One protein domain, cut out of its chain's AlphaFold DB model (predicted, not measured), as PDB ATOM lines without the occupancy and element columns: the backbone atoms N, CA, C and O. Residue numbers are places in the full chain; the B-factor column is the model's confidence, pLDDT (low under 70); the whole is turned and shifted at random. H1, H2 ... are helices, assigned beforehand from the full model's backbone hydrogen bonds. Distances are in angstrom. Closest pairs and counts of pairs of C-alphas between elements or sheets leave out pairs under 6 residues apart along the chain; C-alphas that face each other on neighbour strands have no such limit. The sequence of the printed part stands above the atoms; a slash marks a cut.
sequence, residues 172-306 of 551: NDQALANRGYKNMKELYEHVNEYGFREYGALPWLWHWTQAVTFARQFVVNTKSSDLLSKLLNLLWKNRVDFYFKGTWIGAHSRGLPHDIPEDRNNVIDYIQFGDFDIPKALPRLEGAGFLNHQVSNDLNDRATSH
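Overview. This is residues 172 to 306 of the 551 residues of an uncharacterized protein of Salipaludibacillus neizhouensis (UniProt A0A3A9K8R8). A helical hairpin, H2 and H3, makes the core; H3 sits in the middle, with long H1 slanting along it and short H5 packed near its last residues. A loop-rich end, residues 242 to 266, lies beyond the end of H3, and small H4 follows it. The printed part has 135 residues with five named helices, H1 to H5 in order along the chain, and no named strand; the class is all helix, and the helices hold 72 of the 135 printed residues. The whole is compact, with a radius of gyration of the C-alphas of 15.4 A, and elongated, spanning 45 by 28 by 28 A.

Along the chain. H1, residues 174 to 194, begins at C-alpha 174 (-8.317, 21.002, 18.034) and is 30.0 A long. H2, residues 202 to 218, is 24.3 A long. H3, residues 222 to 241, is 28.6 A long and ends at C-alpha 241 (-21.999, 46.497, -4.753). H4 is residues 267 to 272. H5, residues 297 to 304, ends at C-alpha 304 (-16.696, 45.160, -14.956).

Arrangement. H3 is the hub. H2 and H3 form a hairpin and touch at a shallow tilt of 25 degrees, opposite ways; their closest C-alphas, of Arg 216 and Ser 225, are 5.6 A apart. H1 touches H3 at a shallow tilt of 31 degrees, the same way, closest at the C-alphas of Tyr 188 and Leu 231, 6.0 A. H3 touches H5 with residues 236 to 240 alone, closest at the C-alphas of Val 240 and Ala 303, 5.5 A. H4 and H5 are close but not clearly touching, at 7.5 A between the C-alphas of Gln 272 and Asn 300. H1 and H2 are apart. In H1, H2, H3, H4 and H5 every O i to N i+4 pair is within hydrogen-bond range.

Size, cuts and confidence. The C-alphas farthest apart, of Asp 173 and His 306, are 47.0 A apart. The printed part has no cut. The links H3 to H4 and H4 to H5 are long, with 25 and 24 residues. No printed residue is under 70 in pLDDT.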
ATOM      1  N   ASN A 172      -1.749  21.778  15.870       97.75
ATOM      2  CA  ASN A 172      -2.642  20.638  16.110       97.75
ATOM      3  C   ASN A 172      -3.516  20.793  17.378       97.75
ATOM      4  O   ASN A 172      -3.884  19.803  18.014       97.75
ATOM      5  N   ASP A 173      -3.877  22.026  17.736       98.19
ATOM      6  CA  ASP A 173      -4.825  22.333  18.805       98.19
ATOM      7  C   ASP A 173      -6.265  22.328  18.265       98.19
ATOM      8  O   ASP A 173      -6.794  23.307  17.723       98.19
ATOM      9  N   GLN A 174      -6.933  21.190  18.455       97.38
ATOM     10  CA  GLN A 174      -8.317  21.002  18.034       97.38
ATOM     11  C   GLN A 174      -9.308  21.884  18.811       97.38
ATOM     12  O   GLN A 174     -10.364  22.227  18.269       97.38
ATOM     13  N   ALA A 175      -9.018  22.241  20.065       97.50
ATOM     14  CA  ALA A 175      -9.904  23.081  20.868       97.50
ATOM     15  C   ALA A 175      -9.901  24.514  20.328       97.50
ATOM     16  O   ALA A 175     -10.971  25.080  20.081       97.50
ATOM     17  N   LEU A 176      -8.710  25.047  20.047       97.69
ATOM     18  CA  LEU A 176      -8.530  26.349  19.415       97.69
ATOM     19  C   LEU A 176      -9.179  26.396  18.022       97.69
ATOM     20  O   LEU A 176      -9.955  27.312  17.741       97.69
ATOM     21  N   ALA A 177      -8.953  25.377  17.186       97.19
ATOM     22  CA  ALA A 177      -9.568  25.294  15.860       97.19
ATOM     23  C   ALA A 177     -11.108  25.239  15.929       97.19
ATOM     24  O   ALA A 177     -11.800  25.924  15.172       97.19
ATOM     25  N   ASN A 178     -11.676  24.468  16.864       96.94
ATOM     26  CA  ASN A 178     -13.128  24.388  17.055       96.94
ATOM     27  C   ASN A 178     -13.727  25.714  17.544       96.94
ATOM     28  O   ASN A 178     -14.811  26.095  17.092       96.94
ATOM     29  N   ARG A 179     -13.025  26.422  18.442       96.19
ATOM     30  CA  ARG A 179     -13.406  27.769  18.892       96.19
ATOM     31  C   ARG A 179     -13.403  28.749  17.719       96.19
ATOM     32  O   ARG A 179     -14.420  29.398  17.489       96.19
ATOM     33  N   GLY A 180     -12.327  28.767  16.930       96.44
ATOM     34  CA  GLY A 180     -12.222  29.586  15.719       96.44
ATOM     35  C   GLY A 180     -13.351  29.314  14.724       96.44
ATOM     36  O   GLY A 180     -13.976  30.249  14.231       96.44
ATOM     37  N   TYR A 181     -13.695  28.042  14.492       97.69
ATOM     38  CA  TYR A 181     -14.809  27.672  13.614       97.69
ATOM     39  C   TYR A 181     -16.152  28.206  14.121       97.69
ATOM     40  O   TYR A 181     -16.926  28.770  13.347       97.69
ATOM     41  N   LYS A 182     -16.446  28.018  15.414       96.44
ATOM     42  CA  LYS A 182     -17.697  28.487  16.022       96.44
ATOM     43  C   LYS A 182     -17.819  30.006  15.896       96.44
ATOM     44  O   LYS A 182     -18.838  30.491  15.419       96.44
ATOM     45  N   ASN A 183     -16.762  30.723  16.257       95.88
ATOM     46  CA  ASN A 183     -16.729  32.178  16.220       95.88
ATOM     47  C   ASN A 183     -16.864  32.725  14.790       95.88
ATOM     48  O   ASN A 183     -17.662  33.623  14.541       95.88
ATOM     49  N   MET A 184     -16.150  32.134  13.826       96.88
ATOM     50  CA  MET A 184     -16.264  32.505  12.412       96.88
ATOM     51  C   MET A 184     -17.671  32.236  11.859       96.88
ATOM     52  O   MET A 184     -18.158  32.972  11.004       96.88
ATOM     53  N   LYS A 185     -18.343  31.186  12.347       97.12
ATOM     54  CA  LYS A 185     -19.720  30.868  11.955       97.12
ATOM     55  C   LYS A 185     -20.694  31.921  12.478       97.12
ATOM     56  O   LYS A 185     -21.505  32.399  11.695       97.12
ATOM     57  N   GLU A 186     -20.575  32.301  13.750       94.88
ATOM     58  CA  GLU A 186     -21.368  33.384  14.349       94.88
ATOM     59  C   GLU A 186     -21.146  34.713  13.609       94.88
ATOM     60  O   GLU A 186     -22.112  35.397  13.288       94.88
ATOM     61  N   LEU A 187     -19.894  35.037  13.267       94.44
ATOM     62  CA  LEU A 187     -19.536  36.223  12.480       94.44
ATOM     63  C   LEU A 187     -20.212  36.219  11.101       94.44
ATOM     64  O   LEU A 187     -20.831  37.204  10.711       94.44
ATOM     65  N   TYR A 188     -20.118  35.106  10.366       96.38
ATOM     66  CA  TYR A 188     -20.757  34.957   9.055       96.38
ATOM     67  C   TYR A 188     -22.283  35.080   9.141       96.38
ATOM     68  O   TYR A 188     -22.886  35.776   8.327       96.38
ATOM     69  N   GLU A 189     -22.906  34.408  10.112       94.81
ATOM     70  CA  GLU A 189     -24.357  34.463  10.321       94.81
ATOM     71  C   GLU A 189     -24.803  35.891  10.651       94.81
ATOM     72  O   GLU A 189     -25.775  36.368  10.070       94.81
ATOM     73  N   HIS A 190     -24.030  36.608  11.472       91.38
ATOM     74  CA  HIS A 190     -24.292  38.004  11.801       91.38
ATOM     75  C   HIS A 190     -24.225  38.924  10.574       91.38
ATOM     76  O   HIS A 190     -25.189  39.632  10.294       91.38
ATOM     77  N   VAL A 191     -23.134  38.896   9.798       91.94
ATOM     78  CA  VAL A 191     -23.007  39.757   8.604       91.94
ATOM     79  C   VAL A 191     -24.101  39.443   7.577       91.94
ATOM     80  O   VAL A 191     -24.621  40.346   6.932       91.94
ATOM     81  N   ASN A 192     -24.490  38.174   7.439       92.88
ATOM     82  CA  ASN A 192     -25.552  37.767   6.520       92.88
ATOM     83  C   ASN A 192     -26.954  38.232   6.963       92.88
ATOM     84  O   ASN A 192     -27.818  38.429   6.115       92.88
ATOM     85  N   GLU A 193     -27.209  38.355   8.266       91.56
ATOM     86  CA  GLU A 193     -28.513  38.769   8.808       91.56
ATOM     87  C   GLU A 193     -28.647  40.292   8.946       91.56
ATOM     88  O   GLU A 193     -29.706  40.854   8.654       91.56
ATOM     89  N   TYR A 194     -27.580  40.967   9.376       90.44
ATOM     90  CA  TYR A 194     -27.611  42.388   9.734       90.44
ATOM     91  C   TYR A 194     -26.903  43.297   8.726       90.44
ATOM     92  O   TYR A 194     -27.113  44.506   8.759       90.44
ATOM     93  N   GLY A 195     -26.118  42.737   7.808       90.75
ATOM     94  CA  GLY A 195     -25.344  43.486   6.823       90.75
ATOM     95  C   GLY A 195     -23.925  43.794   7.283       90.75
ATOM     96  O   GLY A 195     -23.521  43.516   8.414       90.75
ATOM     97  N   PHE A 196     -23.135  44.353   6.368       90.56
ATOM     98  CA  PHE A 196     -21.737  44.690   6.623       90.56
ATOM     99  C   PHE A 196     -21.625  46.065   7.293       90.56
ATOM    100  O   PHE A 196     -21.614  47.092   6.621       90.56
ATOM    101  N   ARG A 197     -21.547  46.078   8.629       87.44
ATOM    102  CA  ARG A 197     -21.573  47.296   9.460       87.44
ATOM    103  C   ARG A 197     -20.393  48.242   9.254       87.44
ATOM    104  O   ARG A 197     -20.533  49.438   9.459       87.44
ATOM    105  N   GLU A 198     -19.248  47.737   8.820       88.44
ATOM    106  CA  GLU A 198     -18.048  48.539   8.549       88.44
ATOM    107  C   GLU A 198     -18.103  49.228   7.176       88.44
ATOM    108  O   GLU A 198     -17.134  49.244   6.414       88.44
ATOM    109  N   TYR A 199     -19.267  49.780   6.844       85.19
ATOM    110  CA  TYR A 199     -19.524  50.436   5.572       85.19
ATOM    111  C   TYR A 199     -18.611  51.647   5.363       85.19
ATOM    112  O   TYR A 199     -18.164  52.313   6.301       85.19
ATOM    113  N   GLY A 200     -18.327  51.943   4.098       85.94
ATOM    114  CA  GLY A 200     -17.498  53.081   3.708       85.94
ATOM    115  C   GLY A 200     -16.023  52.976   4.094       85.94
ATOM    116  O   GLY A 200     -15.244  53.847   3.727       85.94
ATOM    117  N   ALA A 201     -15.609  51.930   4.814       89.56
ATOM    118  CA  ALA A 201     -14.232  51.721   5.234       89.56
ATOM    119  C   ALA A 201     -13.559  50.643   4.377       89.56
ATOM    120  O   ALA A 201     -13.347  49.511   4.819       89.56
ATOM    121  N   LEU A 202     -13.167  51.010   3.154       91.38
ATOM    122  CA  LEU A 202     -12.452  50.110   2.243       91.38
ATOM    123  C   LEU A 202     -11.220  49.428   2.889       91.38
ATOM    124  O   LEU A 202     -11.081  48.211   2.742       91.38
ATOM    125  N   PRO A 203     -10.374  50.119   3.686       90.38
ATOM    126  CA  PRO A 203      -9.295  49.455   4.418       90.38
ATOM    127  C   PRO A 203      -9.754  48.319   5.340       90.38
ATOM    128  O   PRO A 203      -9.073  47.304   5.478       90.38
ATOM    129  N   TRP A 204     -10.910  48.468   5.988       92.62
ATOM    130  CA  TRP A 204     -11.439  47.432   6.869       92.62
ATOM    131  C   TRP A 204     -11.933  46.235   6.065       92.62
ATOM    132  O   TRP A 204     -11.566  45.109   6.396       92.62
ATOM    133  N   LEU A 205     -12.640  46.456   4.954       94.50
ATOM    134  CA  LEU A 205     -13.018  45.380   4.032       94.50
ATOM    135  C   LEU A 205     -11.796  44.581   3.539       94.50
ATOM    136  O   LEU A 205     -11.849  43.350   3.446       94.50
ATOM    137  N   TRP A 206     -10.670  45.252   3.282       94.56
ATOM    138  CA  TRP A 206      -9.401  44.598   2.950       94.56
ATOM    139  C   TRP A 206      -8.836  43.765   4.092       94.56
ATOM    140  O   TRP A 206      -8.472  42.616   3.847       94.56
ATOM    141  N   HIS A 207      -8.870  44.250   5.332       94.81
ATOM    142  CA  HIS A 207      -8.470  43.447   6.491       94.81
ATOM    143  C   HIS A 207      -9.299  42.159   6.637       94.81
ATOM    144  O   HIS A 207      -8.730  41.091   6.881       94.81
ATOM    145  N   TRP A 208     -10.626  42.231   6.455       96.50
ATOM    146  CA  TRP A 208     -11.486  41.039   6.424       96.50
ATOM    147  C   TRP A 208     -11.059  40.088   5.308       96.50
ATOM    148  O   TRP A 208     -10.817  38.902   5.536       96.50
ATOM    149  N   THR A 209     -10.956  40.620   4.092       96.56
ATOM    150  CA  THR A 209     -10.677  39.839   2.885       96.56
ATOM    151  C   THR A 209      -9.338  39.120   3.004       96.56
ATOM    152  O   THR A 209      -9.278  37.910   2.807       96.56
ATOM    153  N   GLN A 210      -8.288  39.827   3.424       96.25
ATOM    154  CA  GLN A 210      -6.957  39.271   3.664       96.25
ATOM    155  C   GLN A 210      -6.996  38.133   4.683       96.25
ATOM    156  O   GLN A 210      -6.569  37.018   4.382       96.25
ATOM    157  N   ALA A 211      -7.551  38.382   5.873       96.69
ATOM    158  CA  ALA A 211      -7.568  37.393   6.945       96.69
ATOM    159  C   ALA A 211      -8.310  36.114   6.536       96.69
ATOM    160  O   ALA A 211      -7.812  35.003   6.746       96.69
ATOM    161  N   VAL A 212      -9.478  36.262   5.904       97.62
ATOM    162  CA  VAL A 212     -10.295  35.125   5.471       97.62
ATOM    163  C   VAL A 212      -9.655  34.414   4.270       97.62
ATOM    164  O   VAL A 212      -9.687  33.185   4.222       97.62
ATOM    165  N   THR A 213      -9.013  35.129   3.336       97.06
ATOM    166  CA  THR A 213      -8.265  34.524   2.217       97.06
ATOM    167  C   THR A 213      -7.089  33.692   2.720       97.06
ATOM    168  O   THR A 213      -6.979  32.521   2.345       97.06
ATOM    169  N   PHE A 214      -6.261  34.236   3.613       97.44
ATOM    170  CA  PHE A 214      -5.120  33.511   4.172       97.44
ATOM    171  C   PHE A 214      -5.566  32.278   4.961       97.44
ATOM    172  O   PHE A 214      -5.044  31.183   4.735       97.44
ATOM    173  N   ALA A 215      -6.599  32.404   5.802       97.44
ATOM    174  CA  ALA A 215      -7.168  31.257   6.503       97.44
ATOM    175  C   ALA A 215      -7.729  30.212   5.531       97.44
ATOM    176  O   ALA A 215      -7.514  29.016   5.723       97.44
ATOM    177  N   ARG A 216      -8.411  30.637   4.460       96.81
ATOM    178  CA  ARG A 216      -8.990  29.723   3.468       96.81
ATOM    179  C   ARG A 216      -7.928  28.906   2.739       96.81
ATOM    180  O   ARG A 216      -8.185  27.748   2.416       96.81
ATOM    181  N   GLN A 217      -6.779  29.506   2.453       93.62
ATOM    182  CA  GLN A 217      -5.666  28.851   1.762       93.62
ATOM    183  C   GLN A 217      -4.845  27.949   2.683       93.62
ATOM    184  O   GLN A 217      -4.222  27.001   2.215       93.62
ATOM    185  N   PHE A 218      -4.852  28.236   3.983       95.06
ATOM    186  CA  PHE A 218      -4.097  27.485   4.975       95.06
ATOM    187  C   PHE A 218      -4.888  26.299   5.545       95.06
ATOM    188  O   PHE A 218      -4.346  25.210   5.719       95.06
ATOM    189  N   VAL A 219      -6.175  26.484   5.845       94.12
ATOM    190  CA  VAL A 219      -6.997  25.484   6.539       94.12
ATOM    191  C   VAL A 219      -7.485  24.399   5.577       94.12
ATOM    192  O   VAL A 219      -8.180  24.674   4.602       94.12
ATOM    193  N   VAL A 220      -7.176  23.140   5.897       89.69
ATOM    194  CA  VAL A 220      -7.494  21.959   5.071       89.69
ATOM    195  C   VAL A 220      -8.841  21.333   5.453       89.69
ATOM    196  O   VAL A 220      -9.489  20.677   4.639       89.69
ATOM    197  N   ASN A 221      -9.299  21.537   6.692       90.06
ATOM    198  CA  ASN A 221     -10.578  21.008   7.166       90.06
ATOM    199  C   ASN A 221     -11.750  21.488   6.287       90.06
ATOM    200  O   ASN A 221     -12.010  22.689   6.197       90.06
ATOM    201  N   THR A 222     -12.506  20.546   5.714       87.38
ATOM    202  CA  THR A 222     -13.575  20.831   4.739       87.38
ATOM    203  C   THR A 222     -14.641  21.779   5.282       87.38
ATOM    204  O   THR A 222     -14.965  22.771   4.640       87.38
ATOM    205  N   LYS A 223     -15.127  21.550   6.506       95.69
ATOM    206  CA  LYS A 223     -16.176  22.372   7.131       95.69
ATOM    207  C   LYS A 223     -15.749  23.834   7.305       95.69
ATOM    208  O   LYS A 223     -16.541  24.743   7.055       95.69
ATOM    209  N   SER A 224     -14.514  24.057   7.752       96.25
ATOM    210  CA  SER A 224     -13.956  25.403   7.939       96.25
ATOM    211  C   SER A 224     -13.670  26.067   6.596       96.25
ATOM    212  O   SER A 224     -14.050  27.212   6.385       96.25
ATOM    213  N   SER A 225     -13.091  25.320   5.656       95.56
ATOM    214  CA  SER A 225     -12.865  25.749   4.274       95.56
ATOM    215  C   SER A 225     -14.158  26.216   3.586       95.56
ATOM    216  O   SER A 225     -14.180  27.281   2.961       95.56
ATOM    217  N   ASP A 226     -15.256  25.472   3.729       97.06
ATOM    218  CA  ASP A 226     -16.547  25.823   3.131       97.06
ATOM    219  C   ASP A 226     -17.122  27.108   3.734       97.06
ATOM    220  O   ASP A 226     -17.615  27.972   3.008       97.06
ATOM    221  N   LEU A 227     -17.034  27.261   5.059       98.19
ATOM    222  CA  LEU A 227     -17.464  28.475   5.754       98.19
ATOM    223  C   LEU A 227     -16.653  29.700   5.308       98.19
ATOM    224  O   LEU A 227     -17.238  30.720   4.953       98.19
ATOM    225  N   LEU A 228     -15.323  29.585   5.272       98.00
ATOM    226  CA  LEU A 228     -14.432  30.660   4.830       98.00
ATOM    227  C   LEU A 228     -14.706  31.048   3.368       98.00
ATOM    228  O   LEU A 228     -14.708  32.228   3.035       98.00
ATOM    229  N   SER A 229     -15.018  30.076   2.503       96.69
ATOM    230  CA  SER A 229     -15.395  30.340   1.105       96.69
ATOM    231  C   SER A 229     -16.707  31.121   0.997       96.69
ATOM    232  O   SER A 229     -16.817  32.037   0.184       96.69
ATOM    233  N   LYS A 230     -17.706  30.783   1.825       97.19
ATOM    234  CA  LYS A 230     -18.982  31.517   1.879       97.19
ATOM    235  C   LYS A 230     -18.784  32.952   2.351       97.19
ATOM    236  O   LYS A 230     -19.349  33.858   1.745       97.19
ATOM    237  N   LEU A 231     -17.965  33.153   3.385       97.44
ATOM    238  CA  LEU A 231     -17.653  34.486   3.891       97.44
ATOM    239  C   LEU A 231     -16.876  35.315   2.858       97.44
ATOM    240  O   LEU A 231     -17.261  36.447   2.607       97.44
ATOM    241  N   LEU A 232     -15.867  34.749   2.181       96.81
ATOM    242  CA  LEU A 232     -15.173  35.448   1.086       96.81
ATOM    243  C   LEU A 232     -16.130  35.879  -0.021       96.81
ATOM    244  O   LEU A 232     -16.079  37.017  -0.469       96.81
ATOM    245  N   ASN A 233     -17.033  34.994  -0.437       96.75
ATOM    246  CA  ASN A 233     -18.027  35.330  -1.451       96.75
ATOM    247  C   ASN A 233     -18.979  36.448  -0.985       96.75
ATOM    248  O   ASN A 233     -19.382  37.273  -1.800       96.75
ATOM    249  N   LEU A 234     -19.330  36.498   0.304       96.19
ATOM    250  CA  LEU A 234     -20.132  37.584   0.879       96.19
ATOM    251  C   LEU A 234     -19.369  38.920   0.877       96.19
ATOM    252  O   LEU A 234     -19.923  39.926   0.444       96.19
ATOM    253  N   LEU A 235     -18.097  38.917   1.286       96.88
ATOM    254  CA  LEU A 235     -17.234  40.106   1.274       96.88
ATOM    255  C   LEU A 235     -17.041  40.647  -0.148       96.88
ATOM    256  O   LEU A 235     -17.186  41.844  -0.380       96.88
ATOM    257  N   TRP A 236     -16.793  39.771  -1.124       97.25
ATOM    258  CA  TRP A 236     -16.647  40.180  -2.521       97.25
ATOM    259  C   TRP A 236     -17.952  40.666  -3.144       97.25
ATOM    260  O   TRP A 236     -17.928  41.626  -3.907       97.25
ATOM    261  N   LYS A 237     -19.099  40.071  -2.795       96.12
ATOM    262  CA  LYS A 237     -20.407  40.628  -3.173       96.12
ATOM    263  C   LYS A 237     -20.569  42.050  -2.654       96.12
ATOM    264  O   LYS A 237     -20.926  42.922  -3.436       96.12
ATOM    265  N   ASN A 238     -20.244  42.275  -1.381       94.94
ATOM    266  CA  ASN A 238     -20.295  43.602  -0.785       94.94
ATOM    267  C   ASN A 238     -19.340  44.576  -1.493       94.94
ATOM    268  O   ASN A 238     -19.773  45.656  -1.871       94.94
ATOM    269  N   ARG A 239     -18.090  44.180  -1.784       96.19
ATOM    270  CA  ARG A 239     -17.159  45.026  -2.552       96.19
ATOM    271  C   ARG A 239     -17.750  45.452  -3.893       96.19
ATOM    272  O   ARG A 239     -17.697  46.635  -4.212       96.19
ATOM    273  N   VAL A 240     -18.281  44.491  -4.657       96.31
ATOM    274  CA  VAL A 240     -18.830  44.706  -6.006       96.31
ATOM    275  C   VAL A 240     -20.059  45.617  -5.987       96.31
ATOM    276  O   VAL A 240     -20.268  46.363  -6.938       96.31
ATOM    277  N   ASP A 241     -20.844  45.605  -4.907       95.06
ATOM    278  CA  ASP A 241     -21.999  46.497  -4.753       95.06
ATOM    279  C   ASP A 241     -21.602  47.987  -4.704       95.06
ATOM    280  O   ASP A 241     -22.393  48.846  -5.082       95.06
ATOM    281  N   PHE A 242     -20.373  48.286  -4.277       95.69
ATOM    282  CA  PHE A 242     -19.834  49.643  -4.118       95.69
ATOM    283  C   PHE A 242     -18.569  49.871  -4.963       95.69
ATOM    284  O   PHE A 242     -17.730  50.711  -4.636       95.69
ATOM    285  N   TYR A 243     -18.390  49.083  -6.024       96.62
ATOM    286  CA  TYR A 243     -17.218  49.105  -6.898       96.62
ATOM    287  C   TYR A 243     -17.493  49.821  -8.212       96.62
ATOM    288  O   TYR A 243     -18.479  49.512  -8.873       96.62
ATOM    289  N   PHE A 244     -16.568  50.682  -8.645       96.00
ATOM    290  CA  PHE A 244     -16.567  51.190 -10.015       96.00
ATOM    291  C   PHE A 244     -15.153  51.461 -10.538       96.00
ATOM    292  O   PHE A 244     -14.535  52.465 -10.210       96.00
ATOM    293  N   LYS A 245     -14.613  50.564 -11.373       95.19
ATOM    294  CA  LYS A 245     -13.306  50.735 -12.049       95.19
ATOM    295  C   LYS A 245     -12.173  51.184 -11.107       95.19
ATOM    296  O   LYS A 245     -11.421  52.116 -11.397       95.19
ATOM    297  N   GLY A 246     -12.087  50.516  -9.959       94.06
ATOM    298  CA  GLY A 246     -11.074  50.720  -8.921       94.06
ATOM    299  C   GLY A 246     -11.542  51.554  -7.730       94.06
ATOM    300  O   GLY A 246     -10.874  51.543  -6.703       94.06
ATOM    301  N   THR A 247     -12.684  52.232  -7.828       94.00
ATOM    302  CA  THR A 247     -13.132  53.189  -6.810       94.00
ATOM    303  C   THR A 247     -14.091  52.591  -5.793       94.00
ATOM    304  O   THR A 247     -14.706  51.539  -6.028       94.00
ATOM    305  N   TRP A 248     -14.228  53.267  -4.654       94.25
ATOM    306  CA  TRP A 248     -15.340  53.071  -3.733       94.25
ATOM    307  C   TRP A 248     -16.441  54.103  -3.996       94.25
ATOM    308  O   TRP A 248     -16.149  55.284  -4.135       94.25
ATOM    309  N   ILE A 249     -17.701  53.663  -4.052       95.00
ATOM    310  CA  ILE A 249     -18.843  54.553  -4.302       95.00
ATOM    311  C   ILE A 249     -19.563  54.904  -2.999       95.00
ATOM    312  O   ILE A 249     -20.016  54.016  -2.270       95.00
ATOM    313  N   GLY A 250     -19.799  56.197  -2.784       92.06
ATOM    314  CA  GLY A 250     -20.764  56.704  -1.819       92.06
ATOM    315  C   GLY A 250     -20.155  57.143  -0.493       92.06
ATOM    316  O   GLY A 250     -19.336  58.048  -0.441       92.06
ATOM    317  N   ALA A 251     -20.642  56.593   0.621       90.56
ATOM    318  CA  ALA A 251     -20.170  57.018   1.938       90.56
ATOM    319  C   ALA A 251     -18.762  56.474   2.214       90.56
ATOM    320  O   ALA A 251     -18.490  55.307   1.923       90.56
ATOM    321  N   HIS A 252     -17.914  57.289   2.846       90.31
ATOM    322  CA  HIS A 252     -16.556  56.933   3.248       90.31
ATOM    323  C   HIS A 252     -16.336  57.108   4.747       90.31
ATOM    324  O   HIS A 252     -16.732  58.101   5.366       90.31
ATOM    325  N   SER A 253     -15.604  56.156   5.307       88.62
ATOM    326  CA  SER A 253     -15.234  56.091   6.713       88.62
ATOM    327  C   SER A 253     -13.776  55.665   6.824       88.62
ATOM    328  O   SER A 253     -13.344  54.744   6.136       88.62
ATOM    329  N   ARG A 254     -13.007  56.287   7.726       84.44
ATOM    330  CA  ARG A 254     -11.600  55.903   8.004       84.44
ATOM    331  C   ARG A 254     -10.656  55.915   6.787       84.44
ATOM    332  O   ARG A 254      -9.555  55.364   6.873       84.44
ATOM    333  N   GLY A 255     -11.040  56.562   5.694       85.94
ATOM    334  CA  GLY A 255     -10.144  56.870   4.591       85.94
ATOM    335  C   GLY A 255      -8.974  57.728   5.067       85.94
ATOM    336  O   GLY A 255      -9.094  58.553   5.977       85.94
ATOM    337  N   LEU A 256      -7.807  57.516   4.480       88.56
ATOM    338  CA  LEU A 256      -6.609  58.340   4.610       88.56
ATOM    339  C   LEU A 256      -6.571  59.409   3.502       88.56
ATOM    340  O   LEU A 256      -7.381  59.344   2.579       88.56
ATOM    341  N   PRO A 257      -5.646  60.389   3.542       88.69
ATOM    342  CA  PRO A 257      -5.559  61.409   2.490       88.69
ATOM    343  C   PRO A 257      -5.355  60.846   1.075       88.69
ATOM    344  O   PRO A 257      -5.655  61.513   0.098       88.69
ATOM    345  N   HIS A 258      -4.833  59.621   0.957       88.44
ATOM    346  CA  HIS A 258      -4.693  58.927  -0.325       88.44
ATOM    347  C   HIS A 258      -5.949  58.144  -0.744       88.44
ATOM    348  O   HIS A 258      -6.016  57.685  -1.878       88.44
ATOM    349  N   ASP A 259      -6.913  57.948   0.157       89.25
ATOM    350  CA  ASP A 259      -8.169  57.246  -0.126       89.25
ATOM    351  C   ASP A 259      -9.226  58.229  -0.632       89.25
ATOM    352  O   ASP A 259      -9.897  57.969  -1.620       89.25
ATOM    353  N   ILE A 260      -9.334  59.393   0.007       90.56
ATOM    354  CA  ILE A 260     -10.333  60.404  -0.335       90.56
ATOM    355  C   ILE A 260      -9.591  61.705  -0.639       90.56
ATOM    356  O   ILE A 260      -8.857  62.189   0.231       90.56
ATOM    357  N   PRO A 261      -9.775  62.302  -1.824       91.00
ATOM    358  CA  PRO A 261     -10.714  61.938  -2.898       91.00
ATOM    359  C   PRO A 261     -10.094  61.105  -4.048       91.00
ATOM    360  O   PRO A 261     -10.480  61.278  -5.205       91.00
ATOM    361  N   GLU A 262      -9.058  60.304  -3.775       89.06
ATOM    362  CA  GLU A 262      -8.162  59.755  -4.815       89.06
ATOM    363  C   GLU A 262      -8.250  58.232  -5.040       89.06
ATOM    364  O   GLU A 262      -7.611  57.729  -5.966       89.06
ATOM    365  N   ASP A 263      -8.957  57.484  -4.187       90.94
ATOM    366  CA  ASP A 263      -9.136  56.025  -4.258       90.94
ATOM    367  C   ASP A 263      -7.829  55.234  -4.498       90.94
ATOM    368  O   ASP A 263      -7.782  54.265  -5.264       90.94
ATOM    369  N   ARG A 264      -6.713  55.615  -3.854       90.25
ATOM    370  CA  ARG A 264      -5.410  54.959  -4.098       90.25
ATOM    371  C   ARG A 264      -5.236  53.605  -3.402       90.25
ATOM    372  O   ARG A 264      -4.220  52.945  -3.620       90.25
ATOM    373  N   ASN A 265      -6.197  53.157  -2.596       91.12
ATOM    374  CA  ASN A 265      -6.200  51.828  -1.972       91.12
ATOM    375  C   ASN A 265      -6.916  50.776  -2.841       91.12
ATOM    376  O   ASN A 265      -7.859  50.104  -2.424       91.12
ATOM    377  N   ASN A 266      -6.438  50.650  -4.076       92.94
ATOM    378  CA  ASN A 266      -7.087  49.923  -5.172       92.94
ATOM    379  C   ASN A 266      -6.263  48.720  -5.673       92.94
ATOM    380  O   ASN A 266      -6.630  48.061  -6.644       92.94
ATOM    381  N   VAL A 267      -5.133  48.403  -5.033       95.44
ATOM    382  CA  VAL A 267      -4.214  47.351  -5.505       95.44
ATOM    383  C   VAL A 267      -4.879  45.973  -5.565       95.44
ATOM    384  O   VAL A 267      -4.657  45.210  -6.505       95.44
ATOM    385  N   ILE A 268      -5.739  45.664  -4.594       95.88
ATOM    386  CA  ILE A 268      -6.481  44.400  -4.553       95.88
ATOM    387  C   ILE A 268      -7.523  44.373  -5.684       95.88
ATOM    388  O   ILE A 268      -7.642  43.366  -6.382       95.88
ATOM    389  N   ASP A 269      -8.215  45.486  -5.928       96.38
ATOM    390  CA  ASP A 269      -9.170  45.609  -7.032       96.38
ATOM    391  C   ASP A 269      -8.498  45.432  -8.400       96.38
ATOM    392  O   ASP A 269      -9.038  44.750  -9.272       96.38
ATOM    393  N   TYR A 270      -7.293  45.982  -8.580       96.75
ATOM    394  CA  TYR A 270      -6.516  45.811  -9.807       96.75
ATOM    395  C   TYR A 270      -6.242  44.329 -10.080       96.75
ATOM    396  O   TYR A 270      -6.452  43.842 -11.193       96.75
ATOM    397  N   ILE A 271      -5.821  43.583  -9.053       97.00
ATOM    398  CA  ILE A 271      -5.551  42.147  -9.170       97.00
ATOM    399  C   ILE A 271      -6.824  41.392  -9.602       97.00
ATOM    400  O   ILE A 271      -6.773  40.575 -10.533       97.00
ATOM    401  N   GLN A 272      -7.972  41.685  -8.981       96.62
ATOM    402  CA  GLN A 272      -9.230  40.964  -9.216       96.62
ATOM    403  C   GLN A 272      -9.919  41.326 -10.532       96.62
ATOM    404  O   GLN A 272     -10.299  40.433 -11.295       96.62
ATOM    405  N   PHE A 273     -10.064  42.616 -10.826       96.50
ATOM    406  CA  PHE A 273     -10.888  43.109 -11.932       96.50
ATOM    407  C   PHE A 273     -10.032  43.545 -13.116       96.50
ATOM    408  O   PHE A 273     -10.219  43.026 -14.222       96.50
ATOM    409  N   GLY A 274      -9.004  44.363 -12.863       95.31
ATOM    410  CA  GLY A 274      -8.023  44.849 -13.844       95.31
ATOM    411  C   GLY A 274      -8.644  45.459 -15.101       95.31
ATOM    412  O   GLY A 274      -8.182  45.209 -16.214       95.31
ATOM    413  N   ASP A 275      -9.718  46.201 -14.881       95.06
ATOM    414  CA  ASP A 275     -10.476  47.078 -15.773       95.06
ATOM    415  C   ASP A 275     -10.053  48.557 -15.625       95.06
ATOM    416  O   ASP A 275     -10.678  49.447 -16.200       95.06
ATOM    417  N   PHE A 276      -8.958  48.807 -14.903       94.50
ATOM    418  CA  PHE A 276      -8.243  50.079 -14.816       94.50
ATOM    419  C   PHE A 276      -6.722  49.845 -14.842       94.50
ATOM    420  O   PHE A 276      -6.243  48.705 -14.763       94.50
ATOM    421  N   ASP A 277      -5.958  50.927 -14.997       93.38
ATOM    422  CA  ASP A 277      -4.499  50.871 -15.097       93.38
ATOM    423  C   ASP A 277      -3.838  50.404 -13.793       93.38
ATOM    424  O   ASP A 277      -4.347  50.611 -12.692       93.38
ATOM    425  N   ILE A 278      -2.653  49.801 -13.917       93.62
ATOM    426  CA  ILE A 278      -1.859  49.397 -12.753       93.62
ATOM    427  C   ILE A 278      -1.561  50.607 -11.844       93.62
ATOM    428  O   ILE A 278      -1.168  51.669 -12.347       93.62
ATOM    429  N   PRO A 279      -1.688  50.471 -10.509       91.69
ATOM    430  CA  PRO A 279      -1.372  51.555  -9.588       91.69
ATOM    431  C   PRO A 279       0.093  51.983  -9.702       91.69
ATOM    432  O   PRO A 279       1.004  51.158  -9.703       91.69
ATOM    433  N   LYS A 280       0.342  53.295  -9.767       86.31
ATOM    434  CA  LYS A 280       1.712  53.851  -9.806       86.31
ATOM    435  C   LYS A 280       2.372  53.903  -8.427       86.31
ATOM    436  O   LYS A 280       3.597  53.922  -8.332       86.31
ATOM    437  N   ALA A 281       1.564  53.956  -7.374       88.19
ATOM    438  CA  ALA A 281       1.989  54.011  -5.984       88.19
ATOM    439  C   ALA A 281       1.271  52.920  -5.187       88.19
ATOM    440  O   ALA A 281       0.165  52.516  -5.539       88.19
ATOM    441  N   LEU A 282       1.907  52.465  -4.108       92.88
ATOM    442  CA  LEU A 282       1.394  51.419  -3.225       92.88
ATOM    443  C   LEU A 282       1.289  51.976  -1.796       92.88
ATOM    444  O   LEU A 282       2.075  51.580  -0.938       92.88
ATOM    445  N   PRO A 283       0.374  52.934  -1.528       89.81
ATOM    446  CA  PRO A 283       0.260  53.544  -0.200       89.81
ATOM    447  C   PRO A 283      -0.154  52.531   0.874       89.81
ATOM    448  O   PRO A 283       0.164  52.719   2.043       89.81
ATOM    449  N   ARG A 284      -0.837  51.454   0.468       88.94
ATOM    450  CA  ARG A 284      -1.187  50.297   1.292       88.94
ATOM    451  C   ARG A 284      -0.937  49.029   0.494       88.94
ATOM    452  O   ARG A 284      -1.755  48.620  -0.324       88.94
ATOM    453  N   LEU A 285       0.236  48.433   0.690       93.81
ATOM    454  CA  LEU A 285       0.571  47.171   0.035       93.81
ATOM    455  C   LEU A 285      -0.109  45.987   0.728       93.81
ATOM    456  O   LEU A 285      -0.592  45.090   0.047       93.81
ATOM    457  N   GLU A 286      -0.122  45.984   2.066       91.69
ATOM    458  CA  GLU A 286      -0.888  45.083   2.947       91.69
ATOM    459  C   GLU A 286      -0.963  43.603   2.492       91.69
ATOM    460  O   GLU A 286      -1.971  42.922   2.645       91.69
ATOM    461  N   GLY A 287       0.109  43.061   1.907       91.56
ATOM    462  CA  GLY A 287       0.131  41.665   1.450       91.56
ATOM    463  C   GLY A 287      -0.674  41.372   0.171       91.56
ATOM    464  O   GLY A 287      -0.904  40.201  -0.123       91.56
ATOM    465  N   ALA A 288      -1.096  42.377  -0.605       94.38
ATOM    466  CA  ALA A 288      -1.993  42.219  -1.756       94.38
ATOM    467  C   ALA A 288      -1.529  41.168  -2.787       94.38
ATOM    468  O   ALA A 288      -2.351  40.403  -3.291       94.38
ATOM    469  N   GLY A 289      -0.220  41.055  -3.052       95.75
ATOM    470  CA  GLY A 289       0.339  40.052  -3.972       95.75
ATOM    471  C   GLY A 289       0.180  38.593  -3.509       95.75
ATOM    472  O   GLY A 289       0.299  37.663  -4.311       95.75
ATOM    473  N   PHE A 290      -0.133  38.371  -2.233       96.12
ATOM    474  CA  PHE A 290      -0.319  37.045  -1.640       96.12
ATOM    475  C   PHE A 290      -1.785  36.595  -1.622       96.12
ATOM    476  O   PHE A 290      -2.076  35.447  -1.289       96.12
ATOM    477  N   LEU A 291      -2.725  37.455  -2.024       92.88
ATOM    478  CA  LEU A 291      -4.144  37.110  -2.100       92.88
ATOM    479  C   LEU A 291      -4.433  36.239  -3.324       92.88
ATOM    480  O   LEU A 291      -4.964  36.694  -4.329       92.88
ATOM    481  N   ASN A 292      -4.102  34.954  -3.232       89.56
ATOM    482  CA  ASN A 292      -4.330  33.965  -4.291       89.56
ATOM    483  C   ASN A 292      -5.781  33.409  -4.307       89.56
ATOM    484  O   ASN A 292      -6.017  32.200  -4.352       89.56
ATOM    485  N   HIS A 293      -6.778  34.279  -4.135       92.31
ATOM    486  CA  HIS A 293      -8.193  33.932  -4.280       92.31
ATOM    487  C   HIS A 293      -8.777  34.766  -5.410       92.31
ATOM    488  O   HIS A 293      -8.943  35.973  -5.254       92.31
ATOM    489  N   GLN A 294      -9.089  34.123  -6.531       94.88
ATOM    490  CA  GLN A 294      -9.772  34.776  -7.637       94.88
ATOM    491  C   GLN A 294     -11.283  34.782  -7.384       94.88
ATOM    492  O   GLN A 294     -11.871  33.738  -7.084       94.88
ATOM    493  N   VAL A 295     -11.911  35.948  -7.538       95.56
ATOM    494  CA  VAL A 295     -13.376  36.066  -7.516       95.56
ATOM    495  C   VAL A 295     -14.031  35.232  -8.623       95.56
ATOM    496  O   VAL A 295     -13.420  34.929  -9.649       95.56
ATOM    497  N   SER A 296     -15.296  34.852  -8.431       95.62
ATOM    498  CA  SER A 296     -16.046  34.124  -9.459       95.62
ATOM    499  C   SER A 296     -16.241  34.976 -10.720       95.62
ATOM    500  O   SER A 296     -16.288  36.204 -10.652       95.62
ATOM    501  N   ASN A 297     -16.417  34.320 -11.873       95.06
ATOM    502  CA  ASN A 297     -16.706  35.020 -13.132       95.06
ATOM    503  C   ASN A 297     -17.969  35.886 -13.031       95.06
ATOM    504  O   ASN A 297     -17.976  36.986 -13.553       95.06
ATOM    505  N   ASP A 298     -18.995  35.428 -12.307       95.69
ATOM    506  CA  ASP A 298     -20.226  36.194 -12.071       95.69
ATOM    507  C   ASP A 298     -19.950  37.526 -11.354       95.69
ATOM    508  O   ASP A 298     -20.417  38.576 -11.784       95.69
ATOM    509  N   LEU A 299     -19.123  37.504 -10.302       96.38
ATOM    510  CA  LEU A 299     -18.735  38.724  -9.593       96.38
ATOM    511  C   LEU A 299     -17.824  39.613 -10.439       96.38
ATOM    512  O   LEU A 299     -17.966  40.831 -10.397       96.38
ATOM    513  N   ASN A 300     -16.917  39.023 -11.220       95.75
ATOM    514  CA  ASN A 300     -16.067  39.773 -12.139       95.75
ATOM    515  C   ASN A 300     -16.894  40.472 -13.232       95.75
ATOM    516  O   ASN A 300     -16.722  41.668 -13.457       95.75
ATOM    517  N   ASP A 301     -17.830  39.760 -13.859       94.12
ATOM    518  CA  ASP A 301     -18.726  40.306 -14.878       94.12
ATOM    519  C   ASP A 301     -19.597  41.413 -14.277       94.12
ATOM    520  O   ASP A 301     -19.722  42.487 -14.861       94.12
ATOM    521  N   ARG A 302     -20.141  41.198 -13.076       93.69
ATOM    522  CA  ARG A 302     -20.940  42.201 -12.367       93.69
ATOM    523  C   ARG A 302     -20.154  43.475 -12.045       93.69
ATOM    524  O   ARG A 302     -20.739  44.550 -12.115       93.69
ATOM    525  N   ALA A 303     -18.870  43.354 -11.715       94.88
ATOM    526  CA  ALA A 303     -17.993  44.477 -11.388       94.88
ATOM    527  C   ALA A 303     -17.454  45.232 -12.611       94.88
ATOM    528  O   ALA A 303     -17.037  46.371 -12.481       94.88
ATOM    529  N   THR A 304     -17.392  44.594 -13.783       94.00
ATOM    530  CA  THR A 304     -16.696  45.160 -14.956       94.00
ATOM    531  C   THR A 304     -17.619  45.435 -16.142       94.00
ATOM    532  O   THR A 304     -17.289  46.223 -17.031       94.00
ATOM    533  N   SER A 305     -18.803  44.815 -16.189       87.31
ATOM    534  CA  SER A 305     -19.727  44.889 -17.326       87.31
ATOM    535  C   SER A 305     -20.906  45.833 -17.072       87.31
ATOM    536  O   SER A 305     -22.069  45.428 -17.104       87.31
ATOM    537  N   HIS A 306     -20.631  47.128 -16.909       83.88
ATOM    538  CA  HIS A 306     -21.655  48.166 -16.697       83.88
ATOM    539  C   HIS A 306     -22.222  48.740 -18.004       83.88
ATOM    540  O   HIS A 306     -22.133  49.931 -18.275       83.88
TER     541      HIS A 306